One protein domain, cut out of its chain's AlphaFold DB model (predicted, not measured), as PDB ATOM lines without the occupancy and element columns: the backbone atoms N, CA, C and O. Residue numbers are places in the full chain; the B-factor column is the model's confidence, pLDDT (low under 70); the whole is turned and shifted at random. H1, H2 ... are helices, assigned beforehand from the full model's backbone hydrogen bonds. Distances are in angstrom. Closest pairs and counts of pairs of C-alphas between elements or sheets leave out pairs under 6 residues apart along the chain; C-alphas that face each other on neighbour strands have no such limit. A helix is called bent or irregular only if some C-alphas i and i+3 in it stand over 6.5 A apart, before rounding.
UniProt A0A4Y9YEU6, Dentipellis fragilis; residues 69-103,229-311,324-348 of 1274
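What this domain is: This is residues 69 to 103, 229 to 311 and 324 to 348 of the 1274 residues of a protein of Dentipellis fragilis (UniProt A0A4Y9YEU6). A small core helix, H3, is crossed by H4 and H5, which meet at a corner, while H2 packs on H5 at one end of the domain and short H6 packs on H3. Loops make up much of the rest, and the stretch from residue 324 to 348, with no named element, lies toward the end away from H2. The printed part has 143 residues with six named helices, H1 to H6 in order along the chain, and no named strand; the class is all helix, though under half of the residues, 65, are in named elements. It is compact, with a radius of gyration of the C-alphas of 15.2 A, and spans 44 by 35 by 28 A.

Where its parts are: From the first printed residue, Thr 69, H1 follows at residues 75 to 78, its C-alpha 75 at (22.572, -38.591, 10.248). H2, the longest, is residues 84 to 99, 23.5 A; it is neither bent nor irregular, but only just: C-alphas 96 and 99 are 6.2 A apart. H3 is residues 232 to 241, 14.2 A. H4 is residues 251 to 265, 20.9 A, and H5 is residues 271 to 284, 19.9 A. H6 is residues 303 to 308, with C-alpha 308 at (7.558, -37.026, -2.045).

How they stand to each other: H3 touches H5, about perpendicular at 88 degrees, closest at the C-alphas of Asn 233 and Gly 282, 4.5 A. H3 touches H4, about perpendicular at 83 degrees, closest at the C-alphas of Met 238 and Leu 257, 6.1 A. H3 also touches H6, a steep tilt of 70.0 degrees, only just short of perpendicular, the same way; the closest C-alphas are Arg 240 and Ala 304, 5.2 A. H4 and H5 touch only at the corner, the C-alphas of Val 265 and Pro 271 being closest at 5.4 A. H2 touches H5 with residues 87 to 94 alone, closest at the C-alphas of Tyr 94 and Ala 277, 5.5 A. H2 and H4 only just touch, only at their ends, with 3 pairs of C-alphas within 8 A, closest at Arg 87 and Met 264, 6.6 A. H1 is close to H4 but not clearly touching, the closest C-alphas being His 78 and Val 256, 7.3 A. H2 and H6 are apart. Every O i to N i+4 pair is within hydrogen-bond range in H4, H5 and H6, against 10 of 12 in H2 and 5 of 6 in H3; H1 is too short for such a pair.

The domain as a whole: The C-alphas farthest apart are Gly 102 and Glu 324, 49.3 A. Residues 104 to 228 are not printed, a gap of 18.8 A between C-alphas 103 and 229, and residues 312 to 323 are not printed, a gap of 27.2 A between C-alphas 311 and 324. The link from H5 to H6 is long. Mean pLDDT of the printed part is 83.7; residues 69 to 72, 309 to 311, 324 to 325 and 333 to 343 are under 70.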
ATOM      1  N   THR A  69       8.773 -25.897   7.297       50.84
ATOM      2  CA  THR A  69       9.998 -26.662   7.016       50.84
ATOM      3  C   THR A  69       9.872 -28.081   7.557       50.84
ATOM      4  O   THR A  69       9.227 -28.294   8.584       50.84
ATOM      5  N   LEU A  70      10.505 -29.058   6.897       53.44
ATOM      6  CA  LEU A  70      10.577 -30.425   7.428       53.44
ATOM      7  C   LEU A  70      11.260 -30.472   8.815       53.44
ATOM      8  O   LEU A  70      12.153 -29.658   9.072       53.44
ATOM      9  N   PRO A  71      10.889 -31.433   9.687       52.41
ATOM     10  CA  PRO A  71      11.619 -31.708  10.922       52.41
ATOM     11  C   PRO A  71      13.084 -32.078  10.670       52.41
ATOM     12  O   PRO A  71      13.439 -32.609   9.616       52.41
ATOM     13  N   LEU A  72      13.921 -31.839  11.679       61.22
ATOM     14  CA  LEU A  72      15.314 -32.282  11.712       61.22
ATOM     15  C   LEU A  72      15.376 -33.818  11.709       61.22
ATOM     16  O   LEU A  72      14.614 -34.476  12.417       61.22
ATOM     17  N   HIS A  73      16.281 -34.385  10.912       72.31
ATOM     18  CA  HIS A  73      16.413 -35.831  10.715       72.31
ATOM     19  C   HIS A  73      17.783 -36.353  11.182       72.31
ATOM     20  O   HIS A  73      18.753 -35.589  11.205       72.31
ATOM     21  N   PRO A  74      17.902 -37.647  11.531       79.06
ATOM     22  CA  PRO A  74      19.159 -38.208  12.012       79.06
ATOM     23  C   PRO A  74      20.171 -38.460  10.882       79.06
ATOM     24  O   PRO A  74      19.814 -38.750   9.739       79.06
ATOM     25  N   GLN A  75      21.465 -38.398  11.189       78.06
ATOM     26  CA  GLN A  75      22.572 -38.591  10.248       78.06
ATOM     27  C   GLN A  75      22.623 -40.023   9.677       78.06
ATOM     28  O   GLN A  75      23.077 -40.222   8.545       78.06
ATOM     29  N   SER A  76      22.063 -40.998  10.398       79.69
ATOM     30  CA  SER A  76      21.774 -42.364   9.935       79.69
ATOM     31  C   SER A  76      20.851 -42.414   8.694       79.69
ATOM     32  O   SER A  76      20.823 -43.410   7.961       79.69
ATOM     33  N   LEU A  77      20.165 -41.314   8.355       81.88
ATOM     34  CA  LEU A  77      19.398 -41.169   7.113       81.88
ATOM     35  C   LEU A  77      20.279 -41.093   5.848       81.88
ATOM     36  O   LEU A  77      19.794 -41.377   4.754       81.88
ATOM     37  N   HIS A  78      21.571 -40.771   5.965       84.44
ATOM     38  CA  HIS A  78      22.475 -40.610   4.815       84.44
ATOM     39  C   HIS A  78      23.449 -41.781   4.591       84.44
ATOM     40  O   HIS A  78      24.397 -41.653   3.819       84.44
ATOM     41  N   THR A  79      23.217 -42.936   5.220       85.88
ATOM     42  CA  THR A  79      23.993 -44.169   4.997       85.88
ATOM     43  C   THR A  79      23.203 -45.209   4.187       85.88
ATOM     44  O   THR A  79      21.977 -45.121   4.051       85.88
ATOM     45  N   ILE A  80      23.905 -46.208   3.636       86.94
ATOM     46  CA  ILE A  80      23.314 -47.398   3.001       86.94
ATOM     47  C   ILE A  80      23.705 -48.617   3.857       86.94
ATOM     48  O   ILE A  80      24.848 -49.061   3.762       86.94
ATOM     49  N   PRO A  81      22.814 -49.135   4.728       75.19
ATOM     50  CA  PRO A  81      23.165 -50.195   5.680       75.19
ATOM     51  C   PRO A  81      23.198 -51.599   5.056       75.19
ATOM     52  O   PRO A  81      23.998 -52.431   5.469       75.19
ATOM     53  N   ASN A  82      22.362 -51.864   4.048       82.38
ATOM     54  CA  ASN A  82      22.416 -53.081   3.239       82.38
ATOM     55  C   ASN A  82      22.256 -52.702   1.763       82.38
ATOM     56  O   ASN A  82      21.200 -52.219   1.358       82.38
ATOM     57  N   ALA A  83      23.313 -52.913   0.981       87.75
ATOM     58  CA  ALA A  83      23.339 -52.627  -0.448       87.75
ATOM     59  C   ALA A  83      23.028 -53.852  -1.325       87.75
ATOM     60  O   ALA A  83      22.891 -53.693  -2.530       87.75
ATOM     61  N   GLU A  84      22.922 -55.069  -0.784       88.62
ATOM     62  CA  GLU A  84      22.913 -56.296  -1.593       88.62
ATOM     63  C   GLU A  84      21.720 -56.366  -2.554       88.62
ATOM     64  O   GLU A  84      21.912 -56.278  -3.766       88.62
ATOM     65  N   ALA A  85      20.495 -56.341  -2.025       89.31
ATOM     66  CA  ALA A  85      19.277 -56.300  -2.839       89.31
ATOM     67  C   ALA A  85      19.177 -55.046  -3.738       89.31
ATOM     68  O   ALA A  85      18.509 -55.074  -4.772       89.31
ATOM     69  N   MET A  86      19.853 -53.948  -3.371       91.31
ATOM     70  CA  MET A  86      19.932 -52.735  -4.194       91.31
ATOM     71  C   MET A  86      20.872 -52.909  -5.391       91.31
ATOM     72  O   MET A  86      20.610 -52.341  -6.447       91.31
ATOM     73  N   ARG A  87      21.963 -53.674  -5.243       92.44
ATOM     74  CA  ARG A  87      22.876 -54.022  -6.343       92.44
ATOM     75  C   ARG A  87      22.210 -54.994  -7.298       92.44
ATOM     76  O   ARG A  87      22.263 -54.748  -8.493       92.44
ATOM     77  N   ASP A  88      21.561 -56.036  -6.786       91.44
ATOM     78  CA  ASP A  88      20.975 -57.087  -7.623       91.44
ATOM     79  C   ASP A  88      19.835 -56.536  -8.499       91.44
ATOM     80  O   ASP A  88      19.835 -56.728  -9.712       91.44
ATOM     81  N   ALA A  89      18.936 -55.724  -7.927       92.12
ATOM     82  CA  ALA A  89      17.901 -55.025  -8.698       92.12
ATOM     83  C   ALA A  89      18.474 -54.009  -9.712       92.12
ATOM     84  O   ALA A  89      17.851 -53.717 -10.734       92.12
ATOM     85  N   LEU A  90      19.656 -53.447  -9.436       93.44
ATOM     86  CA  LEU A  90      20.339 -52.502 -10.319       93.44
ATOM     87  C   LEU A  90      21.068 -53.211 -11.472       93.44
ATOM     88  O   LEU A  90      21.023 -52.716 -12.597       93.44
ATOM     89  N   THR A  91      21.719 -54.349 -11.225       91.94
ATOM     90  CA  THR A  91      22.427 -55.125 -12.255       91.94
ATOM     91  C   THR A  91      21.466 -55.909 -13.147       91.94
ATOM     92  O   THR A  91      21.707 -55.981 -14.348       91.94
ATOM     93  N   GLU A  92      20.342 -56.406 -12.616       91.81
ATOM     94  CA  GLU A  92      19.280 -57.044 -13.415       91.81
ATOM     95  C   GLU A  92      18.536 -56.045 -14.322       91.81
ATOM     96  O   GLU A  92      18.080 -56.394 -15.413       91.81
ATOM     97  N   TRP A  93      18.427 -54.781 -13.900       93.00
ATOM     98  CA  TRP A  93      17.983 -53.691 -14.773       93.00
ATOM     99  C   TRP A  93      19.054 -53.344 -15.817       93.00
ATOM    100  O   TRP A  93      18.742 -53.158 -16.994       93.00
ATOM    101  N   TYR A  94      20.323 -53.281 -15.400       91.44
ATOM    102  CA  TYR A  94      21.419 -52.864 -16.268       91.44
ATOM    103  C   TYR A  94      21.722 -53.853 -17.392       91.44
ATOM    104  O   TYR A  94      21.972 -53.406 -18.506       91.44
ATOM    105  N   SER A  95      21.656 -55.166 -17.148       88.44
ATOM    106  CA  SER A  95      21.914 -56.179 -18.184       88.44
ATOM    107  C   SER A  95      20.984 -56.046 -19.392       88.44
ATOM    108  O   SER A  95      21.416 -56.267 -20.515       88.44
ATOM    109  N   ARG A  96      19.738 -55.606 -19.176       86.38
ATOM    110  CA  ARG A  96      18.762 -55.335 -20.246       86.38
ATOM    111  C   ARG A  96      19.130 -54.068 -21.030       86.38
ATOM    112  O   ARG A  96      19.205 -54.089 -22.249       86.38
ATOM    113  N   VAL A  97      19.424 -52.974 -20.319       85.25
ATOM    114  CA  VAL A  97      19.728 -51.647 -20.905       85.25
ATOM    115  C   VAL A  97      21.140 -51.567 -21.516       85.25
ATOM    116  O   VAL A  97      21.450 -50.647 -22.275       85.25
ATOM    117  N   HIS A  98      22.025 -52.505 -21.172       81.75
ATOM    118  CA  HIS A  98      23.399 -52.584 -21.673       81.75
ATOM    119  C   HIS A  98      23.449 -52.924 -23.168       81.75
ATOM    120  O   HIS A  98      24.154 -52.231 -23.906       81.75
ATOM    121  N   GLU A  99      22.669 -53.915 -23.611       76.69
ATOM    122  CA  GLU A  99      22.627 -54.365 -25.009       76.69
ATOM    123  C   GLU A  99      21.998 -53.303 -25.926       76.69
ATOM    124  O   GLU A  99      22.631 -52.889 -26.900       76.69
ATOM    125  N   ASP A 100      20.832 -52.759 -25.541       76.50
ATOM    126  CA  ASP A 100      20.084 -51.702 -26.256       76.50
ATOM    127  C   ASP A 100      20.930 -50.470 -26.631       76.50
ATOM    128  O   ASP A 100      20.574 -49.686 -27.513       76.50
ATOM    129  N   ARG A 101      22.035 -50.230 -25.913       78.94
ATOM    130  CA  ARG A 101      22.789 -48.973 -25.966       78.94
ATOM    131  C   ARG A 101      24.080 -49.008 -26.773       78.94
ATOM    132  O   ARG A 101      24.709 -47.954 -26.888       78.94
ATOM    133  N   GLY A 102      24.471 -50.162 -27.319       79.31
ATOM    134  CA  GLY A 102      25.456 -50.285 -28.408       79.31
ATOM    135  C   GLY A 102      26.826 -49.609 -28.212       79.31
ATOM    136  O   GLY A 102      27.500 -49.306 -29.195       79.31
ATOM    137  N   MET A 103      27.253 -49.316 -26.977       87.69
ATOM    138  CA  MET A 103      28.471 -48.532 -26.711       87.69
ATOM    139  C   MET A 103      29.751 -49.364 -26.940       87.69
ATOM    140  O   MET A 103      30.007 -50.277 -26.152       87.69
ATOM    141  N   VAL A 229      32.774 -45.049  -7.963       93.69
ATOM    142  CA  VAL A 229      32.786 -44.017  -9.005       93.69
ATOM    143  C   VAL A 229      31.703 -42.965  -8.735       93.69
ATOM    144  O   VAL A 229      30.570 -43.296  -8.394       93.69
ATOM    145  N   LEU A 230      32.045 -41.678  -8.881       91.44
ATOM    146  CA  LEU A 230      31.135 -40.554  -8.623       91.44
ATOM    147  C   LEU A 230      31.261 -39.451  -9.694       91.44
ATOM    148  O   LEU A 230      32.104 -38.559  -9.582       91.44
ATOM    149  N   ASP A 231      30.412 -39.496 -10.723       89.62
ATOM    150  CA  ASP A 231      30.260 -38.421 -11.717       89.62
ATOM    151  C   ASP A 231      29.090 -37.469 -11.362       89.62
ATOM    152  O   ASP A 231      28.511 -37.537 -10.277       89.62
ATOM    153  N   GLY A 232      28.703 -36.572 -12.280       87.75
ATOM    154  CA  GLY A 232      27.530 -35.703 -12.114       87.75
ATOM    155  C   GLY A 232      26.170 -36.425 -12.146       87.75
ATOM    156  O   GLY A 232      25.170 -35.860 -11.690       87.75
ATOM    157  N   ASN A 233      26.107 -37.650 -12.667       91.81
ATOM    158  CA  ASN A 233      24.923 -38.504 -12.679       91.81
ATOM    159  C   ASN A 233      24.803 -39.312 -11.383       91.81
ATOM    160  O   ASN A 233      23.766 -39.216 -10.727       91.81
ATOM    161  N   VAL A 234      25.869 -39.987 -10.941       93.06
ATOM    162  CA  VAL A 234      25.907 -40.709  -9.660       93.06
ATOM    163  C   VAL A 234      25.801 -39.744  -8.474       93.06
ATOM    164  O   VAL A 234      25.035 -40.012  -7.557       93.06
ATOM    165  N   ASN A 235      26.448 -38.569  -8.503       92.94
ATOM    166  CA  ASN A 235      26.279 -37.531  -7.470       92.94
ATOM    167  C   ASN A 235      24.797 -37.135  -7.293       92.94
ATOM    168  O   ASN A 235      24.299 -37.077  -6.166       92.94
ATOM    169  N   ARG A 236      24.069 -36.939  -8.401       93.00
ATOM    170  CA  ARG A 236      22.627 -36.634  -8.399       93.00
ATOM    171  C   ARG A 236      21.784 -37.817  -7.918       93.00
ATOM    172  O   ARG A 236      20.874 -37.617  -7.116       93.00
ATOM    173  N   LEU A 237      22.082 -39.022  -8.402       94.44
ATOM    174  CA  LEU A 237      21.397 -40.259  -8.026       94.44
ATOM    175  C   LEU A 237      21.537 -40.524  -6.521       94.44
ATOM    176  O   LEU A 237      20.526 -40.672  -5.843       94.44
ATOM    177  N   MET A 238      22.761 -40.484  -5.990       93.50
ATOM    178  CA  MET A 238      23.057 -40.669  -4.567       93.50
ATOM    179  C   MET A 238      22.429 -39.572  -3.703       93.50
ATOM    180  O   MET A 238      21.845 -39.878  -2.668       93.50
ATOM    181  N   SER A 239      22.437 -38.310  -4.151       92.94
ATOM    182  CA  SER A 239      21.773 -37.215  -3.420       92.94
ATOM    183  C   SER A 239      20.262 -37.434  -3.265       92.94
ATOM    184  O   SER A 239      19.693 -37.056  -2.246       92.94
ATOM    185  N   ARG A 240      19.606 -38.069  -4.248       92.38
ATOM    186  CA  ARG A 240      18.178 -38.443  -4.195       92.38
ATOM    187  C   ARG A 240      17.943 -39.730  -3.405       92.38
ATOM    188  O   ARG A 240      17.024 -39.799  -2.595       92.38
ATOM    189  N   LEU A 241      18.788 -40.739  -3.609       92.06
ATOM    190  CA  LEU A 241      18.746 -42.018  -2.899       92.06
ATOM    191  C   LEU A 241      18.866 -41.821  -1.380       92.06
ATOM    192  O   LEU A 241      18.104 -42.420  -0.629       92.06
ATOM    193  N   LEU A 242      19.758 -40.920  -0.954       91.06
ATOM    194  CA  LEU A 242      20.034 -40.573   0.444       91.06
ATOM    195  C   LEU A 242      19.240 -39.361   0.967       91.06
ATOM    196  O   LEU A 242      19.446 -38.980   2.114       91.06
ATOM    197  N   ALA A 243      18.389 -38.731   0.145       89.50
ATOM    198  CA  ALA A 243      17.683 -37.474   0.453       89.50
ATOM    199  C   ALA A 243      18.586 -36.383   1.087       89.50
ATOM    200  O   ALA A 243      18.243 -35.751   2.084       89.50
ATOM    201  N   LEU A 244      19.767 -36.165   0.504       89.38
ATOM    202  CA  LEU A 244      20.806 -35.265   1.016       89.38
ATOM    203  C   LEU A 244      20.608 -33.833   0.477       89.38
ATOM    204  O   LEU A 244      21.069 -33.506  -0.621       89.38
ATOM    205  N   HIS A 245      19.912 -32.969   1.227       88.69
ATOM    206  CA  HIS A 245      19.682 -31.565   0.847       88.69
ATOM    207  C   HIS A 245      20.841 -30.651   1.275       88.69
ATOM    208  O   HIS A 245      20.713 -29.799   2.153       88.69
ATOM    209  N   ALA A 246      21.997 -30.845   0.644       87.25
ATOM    210  CA  ALA A 246      23.220 -30.098   0.926       87.25
ATOM    211  C   ALA A 246      23.858 -29.549  -0.367       87.25
ATOM    212  O   ALA A 246      23.614 -30.105  -1.447       87.25
ATOM    213  N   PRO A 247      24.707 -28.503  -0.304       85.81
ATOM    214  CA  PRO A 247      25.389 -27.963  -1.481       85.81
ATOM    215  C   PRO A 247      26.278 -29.026  -2.170       85.81
ATOM    216  O   PRO A 247      27.326 -29.384  -1.627       85.81
ATOM    217  N   PRO A 248      25.972 -29.498  -3.400       84.38
ATOM    218  CA  PRO A 248      26.573 -30.711  -3.997       84.38
ATOM    219  C   PRO A 248      28.061 -30.608  -4.391       84.38
ATOM    220  O   PRO A 248      28.598 -31.493  -5.058       84.38
ATOM    221  N   LYS A 249      28.730 -29.514  -4.011       85.31
ATOM    222  CA  LYS A 249      30.168 -29.263  -4.198       85.31
ATOM    223  C   LYS A 249      30.921 -29.026  -2.882       85.31
ATOM    224  O   LYS A 249      32.127 -28.789  -2.925       85.31
ATOM    225  N   ALA A 250      30.242 -29.043  -1.734       87.81
ATOM    226  CA  ALA A 250      30.904 -28.986  -0.434       87.81
ATOM    227  C   ALA A 250      31.642 -30.305  -0.164       87.81
ATOM    228  O   ALA A 250      31.178 -31.375  -0.561       87.81
ATOM    229  N   LYS A 251      32.801 -30.239   0.510       88.88
ATOM    230  CA  LYS A 251      33.636 -31.429   0.737       88.88
ATOM    231  C   LYS A 251      32.896 -32.490   1.561       88.88
ATOM    232  O   LYS A 251      32.837 -33.629   1.131       88.88
ATOM    233  N   SER A 252      32.261 -32.098   2.665       88.12
ATOM    234  CA  SER A 252      31.465 -32.991   3.522       88.12
ATOM    235  C   SER A 252      30.333 -33.693   2.761       88.12
ATOM    236  O   SER A 252      30.173 -34.904   2.874       88.12
ATOM    237  N   THR A 253      29.596 -32.958   1.923       89.31
ATOM    238  CA  THR A 253      28.563 -33.520   1.037       89.31
ATOM    239  C   THR A 253      29.153 -34.540   0.062       89.31
ATOM    240  O   THR A 253      28.597 -35.620  -0.107       89.31
ATOM    241  N   LEU A 254      30.296 -34.234  -0.559       90.56
ATOM    242  CA  LEU A 254      30.980 -35.170  -1.454       90.56
ATOM    243  C   LEU A 254      31.512 -36.400  -0.711       90.56
ATOM    244  O   LEU A 254      31.383 -37.496  -1.239       90.56
ATOM    245  N   ASP A 255      32.071 -36.245   0.489       90.88
ATOM    246  CA  ASP A 255      32.605 -37.350   1.291       90.88
ATOM    247  C   ASP A 255      31.482 -38.351   1.669       90.88
ATOM    248  O   ASP A 255      31.676 -39.559   1.528       90.88
ATOM    249  N   VAL A 256      30.274 -37.870   2.006       91.12
ATOM    250  CA  VAL A 256      29.068 -38.712   2.201       91.12
ATOM    251  C   VAL A 256      28.637 -39.411   0.906       91.12
ATOM    252  O   VAL A 256      28.383 -40.614   0.909       91.12
ATOM    253  N   LEU A 257      28.584 -38.696  -0.223       92.62
ATOM    254  CA  LEU A 257      28.196 -39.283  -1.515       92.62
ATOM    255  C   LEU A 257      29.211 -40.333  -2.006       92.62
ATOM    256  O   LEU A 257      28.814 -41.345  -2.582       92.62
ATOM    257  N   TRP A 258      30.505 -40.132  -1.738       93.56
ATOM    258  CA  TRP A 258      31.554 -41.124  -1.982       93.56
ATOM    259  C   TRP A 258      31.397 -42.362  -1.091       93.56
ATOM    260  O   TRP A 258      31.583 -43.465  -1.592       93.56
ATOM    261  N   ALA A 259      31.025 -42.208   0.184       91.38
ATOM    262  CA  ALA A 259      30.749 -43.340   1.073       91.38
ATOM    263  C   ALA A 259      29.490 -44.129   0.653       91.38
ATOM    264  O   ALA A 259      29.477 -45.354   0.727       91.38
ATOM    265  N   GLY A 260      28.455 -43.449   0.142       90.88
ATOM    266  CA  GLY A 260      27.286 -44.100  -0.461       90.88
ATOM    267  C   GLY A 260      27.636 -44.908  -1.719       90.88
ATOM    268  O   GLY A 260      27.170 -46.033  -1.878       90.88
ATOM    269  N   ALA A 261      28.504 -44.375  -2.585       92.88
ATOM    270  CA  ALA A 261      29.019 -45.119  -3.735       92.88
ATOM    271  C   ALA A 261      29.913 -46.306  -3.315       92.88
ATOM    272  O   ALA A 261      29.793 -47.386  -3.888       92.88
ATOM    273  N   ASP A 262      30.758 -46.142  -2.289       93.19
ATOM    274  CA  ASP A 262      31.596 -47.214  -1.724       93.19
ATOM    275  C   ASP A 262      30.744 -48.380  -1.203       93.19
ATOM    276  O   ASP A 262      30.973 -49.530  -1.575       93.19
ATOM    277  N   ALA A 263      29.680 -48.084  -0.448       92.00
ATOM    278  CA  ALA A 263      28.738 -49.085   0.055       92.00
ATOM    279  C   ALA A 263      28.044 -49.893  -1.061       92.00
ATOM    280  O   ALA A 263      27.773 -51.079  -0.873       92.00
ATOM    281  N   MET A 264      27.795 -49.293  -2.232       92.12
ATOM    282  CA  MET A 264      27.245 -50.007  -3.393       92.12
ATOM    283  C   MET A 264      28.269 -50.918  -4.089       92.12
ATOM    284  O   MET A 264      27.874 -51.897  -4.714       92.12
ATOM    285  N   VAL A 265      29.570 -50.637  -3.992       92.38
ATOM    286  CA  VAL A 265      30.623 -51.396  -4.697       92.38
ATOM    287  C   VAL A 265      31.280 -52.458  -3.803       92.38
ATOM    288  O   VAL A 265      31.673 -53.527  -4.279       92.38
ATOM    289  N   LYS A 266      31.354 -52.210  -2.496       90.12
ATOM    290  CA  LYS A 266      31.974 -53.087  -1.499       90.12
ATOM    291  C   LYS A 266      31.306 -54.465  -1.448       90.12
ATOM    292  O   LYS A 266      30.118 -54.592  -1.158       90.12
ATOM    293  N   GLY A 267      32.075 -55.519  -1.715       85.38
ATOM    294  CA  GLY A 267      31.572 -56.896  -1.788       85.38
ATOM    295  C   GLY A 267      30.798 -57.242  -3.070       85.38
ATOM    296  O   GLY A 267      30.183 -58.304  -3.118       85.38
ATOM    297  N   ALA A 268      30.799 -56.391  -4.102       87.81
ATOM    298  CA  ALA A 268      30.241 -56.747  -5.406       87.81
ATOM    299  C   ALA A 268      31.144 -57.755  -6.147       87.81
ATOM    300  O   ALA A 268      32.373 -57.666  -6.084       87.81
ATOM    301  N   LYS A 269      30.534 -58.689  -6.893       86.56
ATOM    302  CA  LYS A 269      31.254 -59.645  -7.763       86.56
ATOM    303  C   LYS A 269      31.848 -58.957  -9.002       86.56
ATOM    304  O   LYS A 269      32.980 -59.247  -9.380       86.56
ATOM    305  N   LEU A 270      31.080 -58.035  -9.587       90.38
ATOM    306  CA  LEU A 270      31.422 -57.236 -10.769       90.38
ATOM    307  C   LEU A 270      31.267 -55.735 -10.433       90.38
ATOM    308  O   LEU A 270      30.267 -55.116 -10.802       90.38
ATOM    309  N   PRO A 271      32.206 -55.136  -9.670       92.62
ATOM    310  CA  PRO A 271      32.189 -53.711  -9.322       92.62
ATOM    311  C   PRO A 271      32.075 -52.768 -10.532       92.62
ATOM    312  O   PRO A 271      31.414 -51.735 -10.429       92.62
ATOM    313  N   GLY A 272      32.664 -53.124 -11.680       91.81
ATOM    314  CA  GLY A 272      32.560 -52.346 -12.918       91.81
ATOM    315  C   GLY A 272      31.120 -52.184 -13.409       91.81
ATOM    316  O   GLY A 272      30.702 -51.065 -13.710       91.81
ATOM    317  N   ASP A 273      30.341 -53.267 -13.414       92.31
ATOM    318  CA  ASP A 273      28.945 -53.247 -13.867       92.31
ATOM    319  C   ASP A 273      28.060 -52.446 -12.909       92.31
ATOM    320  O   ASP A 273      27.219 -51.672 -13.358       92.31
ATOM    321  N   VAL A 274      28.295 -52.540 -11.593       94.25
ATOM    322  CA  VAL A 274      27.589 -51.710 -10.600       94.25
ATOM    323  C   VAL A 274      27.879 -50.220 -10.824       94.25
ATOM    324  O   VAL A 274      26.950 -49.412 -10.840       94.25
ATOM    325  N   ASN A 275      29.142 -49.842 -11.049       94.69
ATOM    326  CA  ASN A 275      29.508 -48.455 -11.348       94.69
ATOM    327  C   ASN A 275      28.876 -47.961 -12.663       94.69
ATOM    328  O   ASN A 275      28.295 -46.873 -12.688       94.69
ATOM    329  N   GLN A 276      28.931 -48.754 -13.741       92.75
ATOM    330  CA  GLN A 276      28.296 -48.395 -15.015       92.75
ATOM    331  C   GLN A 276      26.770 -48.283 -14.885       92.75
ATOM    332  O   GLN A 276      26.188 -47.329 -15.401       92.75
ATOM    333  N   ALA A 277      26.128 -49.187 -14.142       93.62
ATOM    334  CA  ALA A 277      24.695 -49.157 -13.880       93.62
ATOM    335  C   ALA A 277      24.267 -47.919 -13.077       93.62
ATOM    336  O   ALA A 277      23.251 -47.304 -13.398       93.62
ATOM    337  N   LEU A 278      25.048 -47.493 -12.075       94.81
ATOM    338  CA  LEU A 278      24.795 -46.247 -11.338       94.81
ATOM    339  C   LEU A 278      24.891 -45.009 -12.247       94.81
ATOM    340  O   LEU A 278      24.057 -44.104 -12.144       94.81
ATOM    341  N   ILE A 279      25.881 -44.965 -13.147       93.50
ATOM    342  CA  ILE A 279      26.035 -43.879 -14.129       93.50
ATOM    343  C   ILE A 279      24.849 -43.879 -15.104       93.50
ATOM    344  O   ILE A 279      24.228 -42.834 -15.319       93.50
ATOM    345  N   GLU A 280      24.495 -45.044 -15.655       92.50
ATOM    346  CA  GLU A 280      23.422 -45.179 -16.640       92.50
ATOM    347  C   GLU A 280      22.049 -44.875 -16.039       92.50
ATOM    348  O   GLU A 280      21.280 -44.121 -16.637       92.50
ATOM    349  N   LEU A 281      21.752 -45.374 -14.834       94.38
ATOM    350  CA  LEU A 281      20.507 -45.080 -14.121       94.38
ATOM    351  C   LEU A 281      20.393 -43.586 -13.807       94.38
ATOM    352  O   LEU A 281      19.313 -42.998 -13.906       94.38
ATOM    353  N   GLY A 282      21.518 -42.952 -13.466       93.12
ATOM    354  CA  GLY A 282      21.615 -41.507 -13.342       93.12
ATOM    355  C   GLY A 282      21.264 -40.788 -14.651       93.12
ATOM    356  O   GLY A 282      20.459 -39.855 -14.632       93.12
ATOM    357  N   ALA A 283      21.840 -41.215 -15.776       90.69
ATOM    358  CA  ALA A 283      21.671 -40.586 -17.086       90.69
ATOM    359  C   ALA A 283      20.268 -40.775 -17.698       90.69
ATOM    360  O   ALA A 283      19.687 -39.808 -18.197       90.69
ATOM    361  N   THR A 284      19.719 -41.992 -17.650       91.19
ATOM    362  CA  THR A 284      18.506 -42.394 -18.391       91.19
ATOM    363  C   THR A 284      17.217 -42.257 -17.597       91.19
ATOM    364  O   THR A 284      16.239 -41.763 -18.145       91.19
ATOM    365  N   VAL A 285      17.196 -42.640 -16.318       93.69
ATOM    366  CA  VAL A 285      15.963 -42.679 -15.508       93.69
ATOM    367  C   VAL A 285      15.932 -41.521 -14.515       93.69
ATOM    368  O   VAL A 285      14.990 -40.728 -14.482       93.69
ATOM    369  N   CYS A 286      16.997 -41.351 -13.729       94.50
ATOM    370  CA  CYS A 286      17.110 -40.331 -12.687       94.50
ATOM    371  C   CYS A 286      17.555 -38.967 -13.260       94.50
ATOM    372  O   CYS A 286      18.479 -38.311 -12.761       94.50
ATOM    373  N   LYS A 287      16.883 -38.532 -14.334       91.75
ATOM    374  CA  LYS A 287      17.182 -37.333 -15.134       91.75
ATOM    375  C   LYS A 287      17.232 -36.040 -14.285       91.75
ATOM    376  O   LYS A 287      16.598 -35.965 -13.227       91.75
ATOM    377  N   PRO A 288      17.987 -34.996 -14.695       89.06
ATOM    378  CA  PRO A 288      18.092 -33.742 -13.936       89.06
ATOM    379  C   PRO A 288      16.748 -33.038 -13.707       89.06
ATOM    380  O   PRO A 288      16.491 -32.568 -12.600       89.06
ATOM    381  N   ARG A 289      15.896 -33.018 -14.736       86.00
ATOM    382  CA  ARG A 289      14.470 -32.668 -14.680       86.00
ATOM    383  C   ARG A 289      13.658 -33.929 -14.944       86.00
ATOM    384  O   ARG A 289      14.182 -34.830 -15.593       86.00
ATOM    385  N   ASP A 290      12.427 -33.956 -14.452       85.25
ATOM    386  CA  ASP A 290      11.403 -34.953 -14.786       85.25
ATOM    387  C   ASP A 290      11.922 -36.411 -14.730       85.25
ATOM    388  O   ASP A 290      11.929 -37.123 -15.739       85.25
ATOM    389  N   PRO A 291      12.451 -36.858 -13.567       91.62
ATOM    390  CA  PRO A 291      12.991 -38.204 -13.418       91.62
ATOM    391  C   PRO A 291      11.882 -39.259 -13.515       91.62
ATOM    392  O   PRO A 291      10.839 -39.143 -12.872       91.62
ATOM    393  N   ALA A 292      12.143 -40.335 -14.257       92.19
ATOM    394  CA  ALA A 292      11.216 -41.445 -14.471       92.19
ATOM    395  C   ALA A 292      11.164 -42.389 -13.250       92.19
ATOM    396  O   ALA A 292      11.443 -43.582 -13.323       92.19
ATOM    397  N   CYS A 293      10.792 -41.859 -12.080       91.12
ATOM    398  CA  CYS A 293      10.706 -42.616 -10.824       91.12
ATOM    399  C   CYS A 293       9.689 -43.776 -10.858       91.12
ATOM    400  O   CYS A 293       9.692 -44.613  -9.956       91.12
ATOM    401  N   GLY A 294       8.842 -43.857 -11.891       88.56
ATOM    402  CA  GLY A 294       8.023 -45.031 -12.191       88.56
ATOM    403  C   GLY A 294       8.857 -46.284 -12.479       88.56
ATOM    404  O   GLY A 294       8.570 -47.323 -11.887       88.56
ATOM    405  N   GLU A 295       9.897 -46.130 -13.304       89.50
ATOM    406  CA  GLU A 295      10.727 -47.173 -13.943       89.50
ATOM    407  C   GLU A 295      12.031 -47.482 -13.182       89.50
ATOM    408  O   GLU A 295      12.800 -48.358 -13.564       89.50
ATOM    409  N   CYS A 296      12.323 -46.740 -12.112       93.69
ATOM    410  CA  CYS A 296      13.596 -46.836 -11.400       93.69
ATOM    411  C   CYS A 296      13.696 -48.128 -10.555       93.69
ATOM    412  O   CYS A 296      12.918 -48.266  -9.608       93.69
ATOM    413  N   PRO A 297      14.685 -49.025 -10.773       93.38
ATOM    414  CA  PRO A 297      14.885 -50.212  -9.930       93.38
ATOM    415  C   PRO A 297      15.171 -49.853  -8.465       93.38
ATOM    416  O   PRO A 297      14.730 -50.543  -7.553       93.38
ATOM    417  N   LEU A 298      15.835 -48.717  -8.210       93.00
ATOM    418  CA  LEU A 298      16.130 -48.234  -6.856       93.00
ATOM    419  C   LEU A 298      14.951 -47.500  -6.181       93.00
ATOM    420  O   LEU A 298      15.102 -46.994  -5.068       93.00
ATOM    421  N   LYS A 299      13.769 -47.438  -6.813       91.19
ATOM    422  CA  LYS A 299      12.556 -46.791  -6.273       91.19
ATOM    423  C   LYS A 299      12.167 -47.245  -4.854       91.19
ATOM    424  O   LYS A 299      11.829 -46.355  -4.074       91.19
ATOM    425  N   PRO A 300      12.239 -48.541  -4.464       90.44
ATOM    426  CA  PRO A 300      11.878 -48.964  -3.107       90.44
ATOM    427  C   PRO A 300      12.752 -48.323  -2.021       90.44
ATOM    428  O   PRO A 300      12.248 -47.962  -0.959       90.44
ATOM    429  N   TRP A 301      14.043 -48.125  -2.308       91.44
ATOM    430  CA  TRP A 301      15.047 -47.599  -1.373       91.44
ATOM    431  C   TRP A 301      15.303 -46.088  -1.519       91.44
ATOM    432  O   TRP A 301      16.067 -45.511  -0.748       91.44
ATOM    433  N   CYS A 302      14.687 -45.423  -2.500       90.88
ATOM    434  CA  CYS A 302      14.911 -44.007  -2.776       90.88
ATOM    435  C   CYS A 302      14.226 -43.112  -1.730       90.88
ATOM    436  O   CYS A 302      13.031 -42.826  -1.828       90.88
ATOM    437  N   ARG A 303      14.997 -42.617  -0.751       88.88
ATOM    438  CA  ARG A 303      14.478 -41.800   0.359       88.88
ATOM    439  C   ARG A 303      13.788 -40.513  -0.126       88.88
ATOM    440  O   ARG A 303      12.739 -40.160   0.403       88.88
ATOM    441  N   ALA A 304      14.281 -39.861  -1.187       88.50
ATOM    442  CA  ALA A 304      13.598 -38.700  -1.773       88.50
ATOM    443  C   ALA A 304      12.268 -39.055  -2.469       88.50
ATOM    444  O   ALA A 304      11.339 -38.250  -2.449       88.50
ATOM    445  N   TRP A 305      12.132 -40.253  -3.055       87.56
ATOM    446  CA  TRP A 305      10.839 -40.716  -3.580       87.56
ATOM    447  C   TRP A 305       9.850 -40.958  -2.434       87.56
ATOM    448  O   TRP A 305       8.734 -40.445  -2.486       87.56
ATOM    449  N   GLN A 306      10.283 -41.641  -1.370       86.00
ATOM    450  CA  GLN A 306       9.478 -41.855  -0.161       86.00
ATOM    451  C   GLN A 306       9.007 -40.521   0.459       86.00
ATOM    452  O   GLN A 306       7.829 -40.379   0.770       86.00
ATOM    453  N   GLY A 307       9.886 -39.515   0.560       76.19
ATOM    454  CA  GLY A 307       9.542 -38.177   1.067       76.19
ATOM    455  C   GLY A 307       8.575 -37.370   0.187       76.19
ATOM    456  O   GLY A 307       7.860 -36.509   0.694       76.19
ATOM    457  N   SER A 308       8.501 -37.671  -1.116       76.06
ATOM    458  CA  SER A 308       7.558 -37.026  -2.045       76.06
ATOM    459  C   SER A 308       6.139 -37.614  -2.012       76.06
ATOM    460  O   SER A 308       5.217 -37.016  -2.560       76.06
ATOM    461  N   HIS A 309       5.956 -38.780  -1.383       68.06
ATOM    462  CA  HIS A 309       4.682 -39.496  -1.291       68.06
ATOM    463  C   HIS A 309       4.369 -39.806   0.185       68.06
ATOM    464  O   HIS A 309       4.626 -40.923   0.644       68.06
ATOM    465  N   PRO A 310       3.839 -38.835   0.957       56.38
ATOM    466  CA  PRO A 310       3.563 -39.032   2.377       56.38
ATOM    467  C   PRO A 310       2.578 -40.188   2.593       56.38
ATOM    468  O   PRO A 310       1.498 -40.226   1.999       56.38
ATOM    469  N   LYS A 311       2.948 -41.133   3.465       46.97
ATOM    470  CA  LYS A 311       2.051 -42.214   3.897       46.97
ATOM    471  C   LYS A 311       0.815 -41.624   4.602       46.97
ATOM    472  O   LYS A 311       0.951 -40.622   5.306       46.97
ATOM    473  N   GLU A 324      22.839 -36.014  19.500       65.31
ATOM    474  CA  GLU A 324      24.073 -36.537  18.900       65.31
ATOM    475  C   GLU A 324      23.863 -37.206  17.522       65.31
ATOM    476  O   GLU A 324      24.782 -37.202  16.701       65.31
ATOM    477  N   GLU A 325      22.660 -37.707  17.202       69.31
ATOM    478  CA  GLU A 325      22.330 -38.218  15.856       69.31
ATOM    479  C   GLU A 325      21.950 -37.096  14.866       69.31
ATOM    480  O   GLU A 325      21.921 -37.333  13.659       69.31
ATOM    481  N   MET A 326      21.631 -35.881  15.319       74.88
ATOM    482  CA  MET A 326      20.997 -34.843  14.492       74.88
ATOM    483  C   MET A 326      21.851 -34.366  13.296       74.88
ATOM    484  O   MET A 326      22.992 -33.917  13.436       74.88
ATOM    485  N   CYS A 327      21.283 -34.393  12.081       79.38
ATOM    486  CA  CYS A 327      22.029 -34.084  10.861       79.38
ATOM    487  C   CYS A 327      22.385 -32.592  10.717       79.38
ATOM    488  O   CYS A 327      21.553 -31.758  10.366       79.38
ATOM    489  N   SER A 328      23.673 -32.274  10.861       79.62
ATOM    490  CA  SER A 328      24.241 -30.930  10.655       79.62
ATOM    491  C   SER A 328      24.626 -30.600   9.199       79.62
ATOM    492  O   SER A 328      25.191 -29.537   8.935       79.62
ATOM    493  N   LEU A 329      24.361 -31.504   8.244       81.88
ATOM    494  CA  LEU A 329      24.801 -31.376   6.844       81.88
ATOM    495  C   LEU A 329      23.730 -30.862   5.875       81.88
ATOM    496  O   LEU A 329      24.095 -30.371   4.806       81.88
ATOM    497  N   CYS A 330      22.444 -31.006   6.203       82.31
ATOM    498  CA  CYS A 330      21.345 -30.554   5.347       82.31
ATOM    499  C   CYS A 330      20.846 -29.165   5.753       82.31
ATOM    500  O   CYS A 330      20.769 -28.845   6.938       82.31
ATOM    501  N   GLU A 331      20.443 -28.367   4.768       81.38
ATOM    502  CA  GLU A 331      19.683 -27.135   5.007       81.38
ATOM    503  C   GLU A 331      18.167 -27.447   5.046       81.38
ATOM    504  O   GLU A 331      17.738 -28.424   4.419       81.38
ATOM    505  N   PRO A 332      17.338 -26.659   5.764       72.12
ATOM    506  CA  PRO A 332      15.901 -26.915   5.870       72.12
ATOM    507  C   PRO A 332      15.205 -26.868   4.507       72.12
ATOM    508  O   PRO A 332      15.267 -25.861   3.799       72.12
ATOM    509  N   VAL A 333      14.505 -27.946   4.148       68.56
ATOM    510  CA  VAL A 333      13.784 -28.025   2.870       68.56
ATOM    511  C   VAL A 333      12.407 -27.359   3.003       68.56
ATOM    512  O   VAL A 333      11.674 -27.701   3.939       68.56
ATOM    513  N   PRO A 334      12.015 -26.448   2.089       62.50
ATOM    514  CA  PRO A 334      10.649 -25.931   2.025       62.50
ATOM    515  C   PRO A 334       9.638 -27.059   1.777       62.50
ATOM    516  O   PRO A 334       9.858 -27.897   0.903       62.50
ATOM    517  N   LEU A 335       8.520 -27.070   2.512       58.94
ATOM    518  CA  LEU A 335       7.428 -28.039   2.312       58.94
ATOM    519  C   LEU A 335       6.459 -27.676   1.171       58.94
ATOM    520  O   LEU A 335       5.542 -28.450   0.884       58.94
ATOM    521  N   GLU A 336       6.664 -26.520   0.535       51.88
ATOM    522  CA  GLU A 336       5.837 -25.987  -0.547       51.88
ATOM    523  C   GLU A 336       6.705 -25.653  -1.770       51.88
ATOM    524  O   GLU A 336       7.662 -24.880  -1.683       51.88
ATOM    525  N   ASP A 337       6.352 -26.222  -2.924       48.91
ATOM    526  CA  ASP A 337       6.878 -25.806  -4.228       48.91
ATOM    527  C   ASP A 337       6.330 -24.423  -4.645       48.91
ATOM    528  O   ASP A 337       5.268 -23.997  -4.187       48.91
ATOM    529  N   GLU A 338       6.945 -23.787  -5.656       51.34
ATOM    530  CA  GLU A 338       6.411 -22.591  -6.359       51.34
ATOM    531  C   GLU A 338       4.996 -22.791  -6.979       51.34
ATOM    532  O   GLU A 338       4.444 -21.881  -7.604       51.34
ATOM    533  N   SER A 339       4.425 -23.992  -6.854       47.56
ATOM    534  CA  SER A 339       3.109 -24.434  -7.327       47.56
ATOM    535  C   SER A 339       2.090 -24.714  -6.204       47.56
ATOM    536  O   SER A 339       0.932 -24.996  -6.515       47.56
ATOM    537  N   GLY A 340       2.480 -24.644  -4.923       47.56
ATOM    538  CA  GLY A 340       1.579 -24.834  -3.774       47.56
ATOM    539  C   GLY A 340       1.132 -26.281  -3.506       47.56
ATOM    540  O   GLY A 340       0.096 -26.502  -2.877       47.56
ATOM    541  N   VAL A 341       1.875 -27.281  -3.993       50.62
ATOM    542  CA  VAL A 341       1.632 -28.701  -3.684       50.62
ATOM    543  C   VAL A 341       2.324 -29.069  -2.367       50.62
ATOM    544  O   VAL A 341       3.469 -28.689  -2.145       50.62
ATOM    545  N   LYS A 342       1.639 -29.823  -1.493       53.00
ATOM    546  CA  LYS A 342       2.209 -30.314  -0.227       53.00
ATOM    547  C   LYS A 342       3.084 -31.546  -0.457       53.00
ATOM    548  O   LYS A 342       2.557 -32.610  -0.779       53.00
ATOM    549  N   GLY A 343       4.382 -31.412  -0.203       61.12
ATOM    550  CA  GLY A 343       5.363 -32.498  -0.276       61.12
ATOM    551  C   GLY A 343       6.642 -32.058  -0.985       61.12
ATOM    552  O   GLY A 343       6.599 -31.237  -1.893       61.12
ATOM    553  N   VAL A 344       7.789 -32.605  -0.578       71.75
ATOM    554  CA  VAL A 344       9.081 -32.259  -1.191       71.75
ATOM    555  C   VAL A 344       9.276 -33.079  -2.472       71.75
ATOM    556  O   VAL A 344       9.327 -34.309  -2.390       71.75
ATOM    557  N   PRO A 345       9.439 -32.466  -3.658       79.62
ATOM    558  CA  PRO A 345       9.665 -33.221  -4.881       79.62
ATOM    559  C   PRO A 345      11.086 -33.798  -4.935       79.62
ATOM    560  O   PRO A 345      12.058 -33.206  -4.459       79.62
ATOM    561  N   VAL A 346      11.246 -34.926  -5.632       85.50
ATOM    562  CA  VAL A 346      12.550 -35.591  -5.854       85.50
ATOM    563  C   VAL A 346      13.581 -34.654  -6.516       85.50
ATOM    564  O   VAL A 346      14.790 -34.818  -6.351       85.50
ATOM    565  N   THR A 347      13.121 -33.635  -7.247       86.81
ATOM    566  CA  THR A 347      13.954 -32.607  -7.889       86.81
ATOM    567  C   THR A 347      14.590 -31.599  -6.931       86.81
ATOM    568  O   THR A 347      15.540 -30.939  -7.346       86.81
ATOM    569  N   SER A 348      14.160 -31.518  -5.666       85.50
ATOM    570  CA  SER A 348      14.829 -30.720  -4.620       85.50
ATOM    571  C   SER A 348      16.179 -31.304  -4.179       85.50
ATOM    572  O   SER A 348      16.918 -30.671  -3.424       85.50
TER     573      SER A 348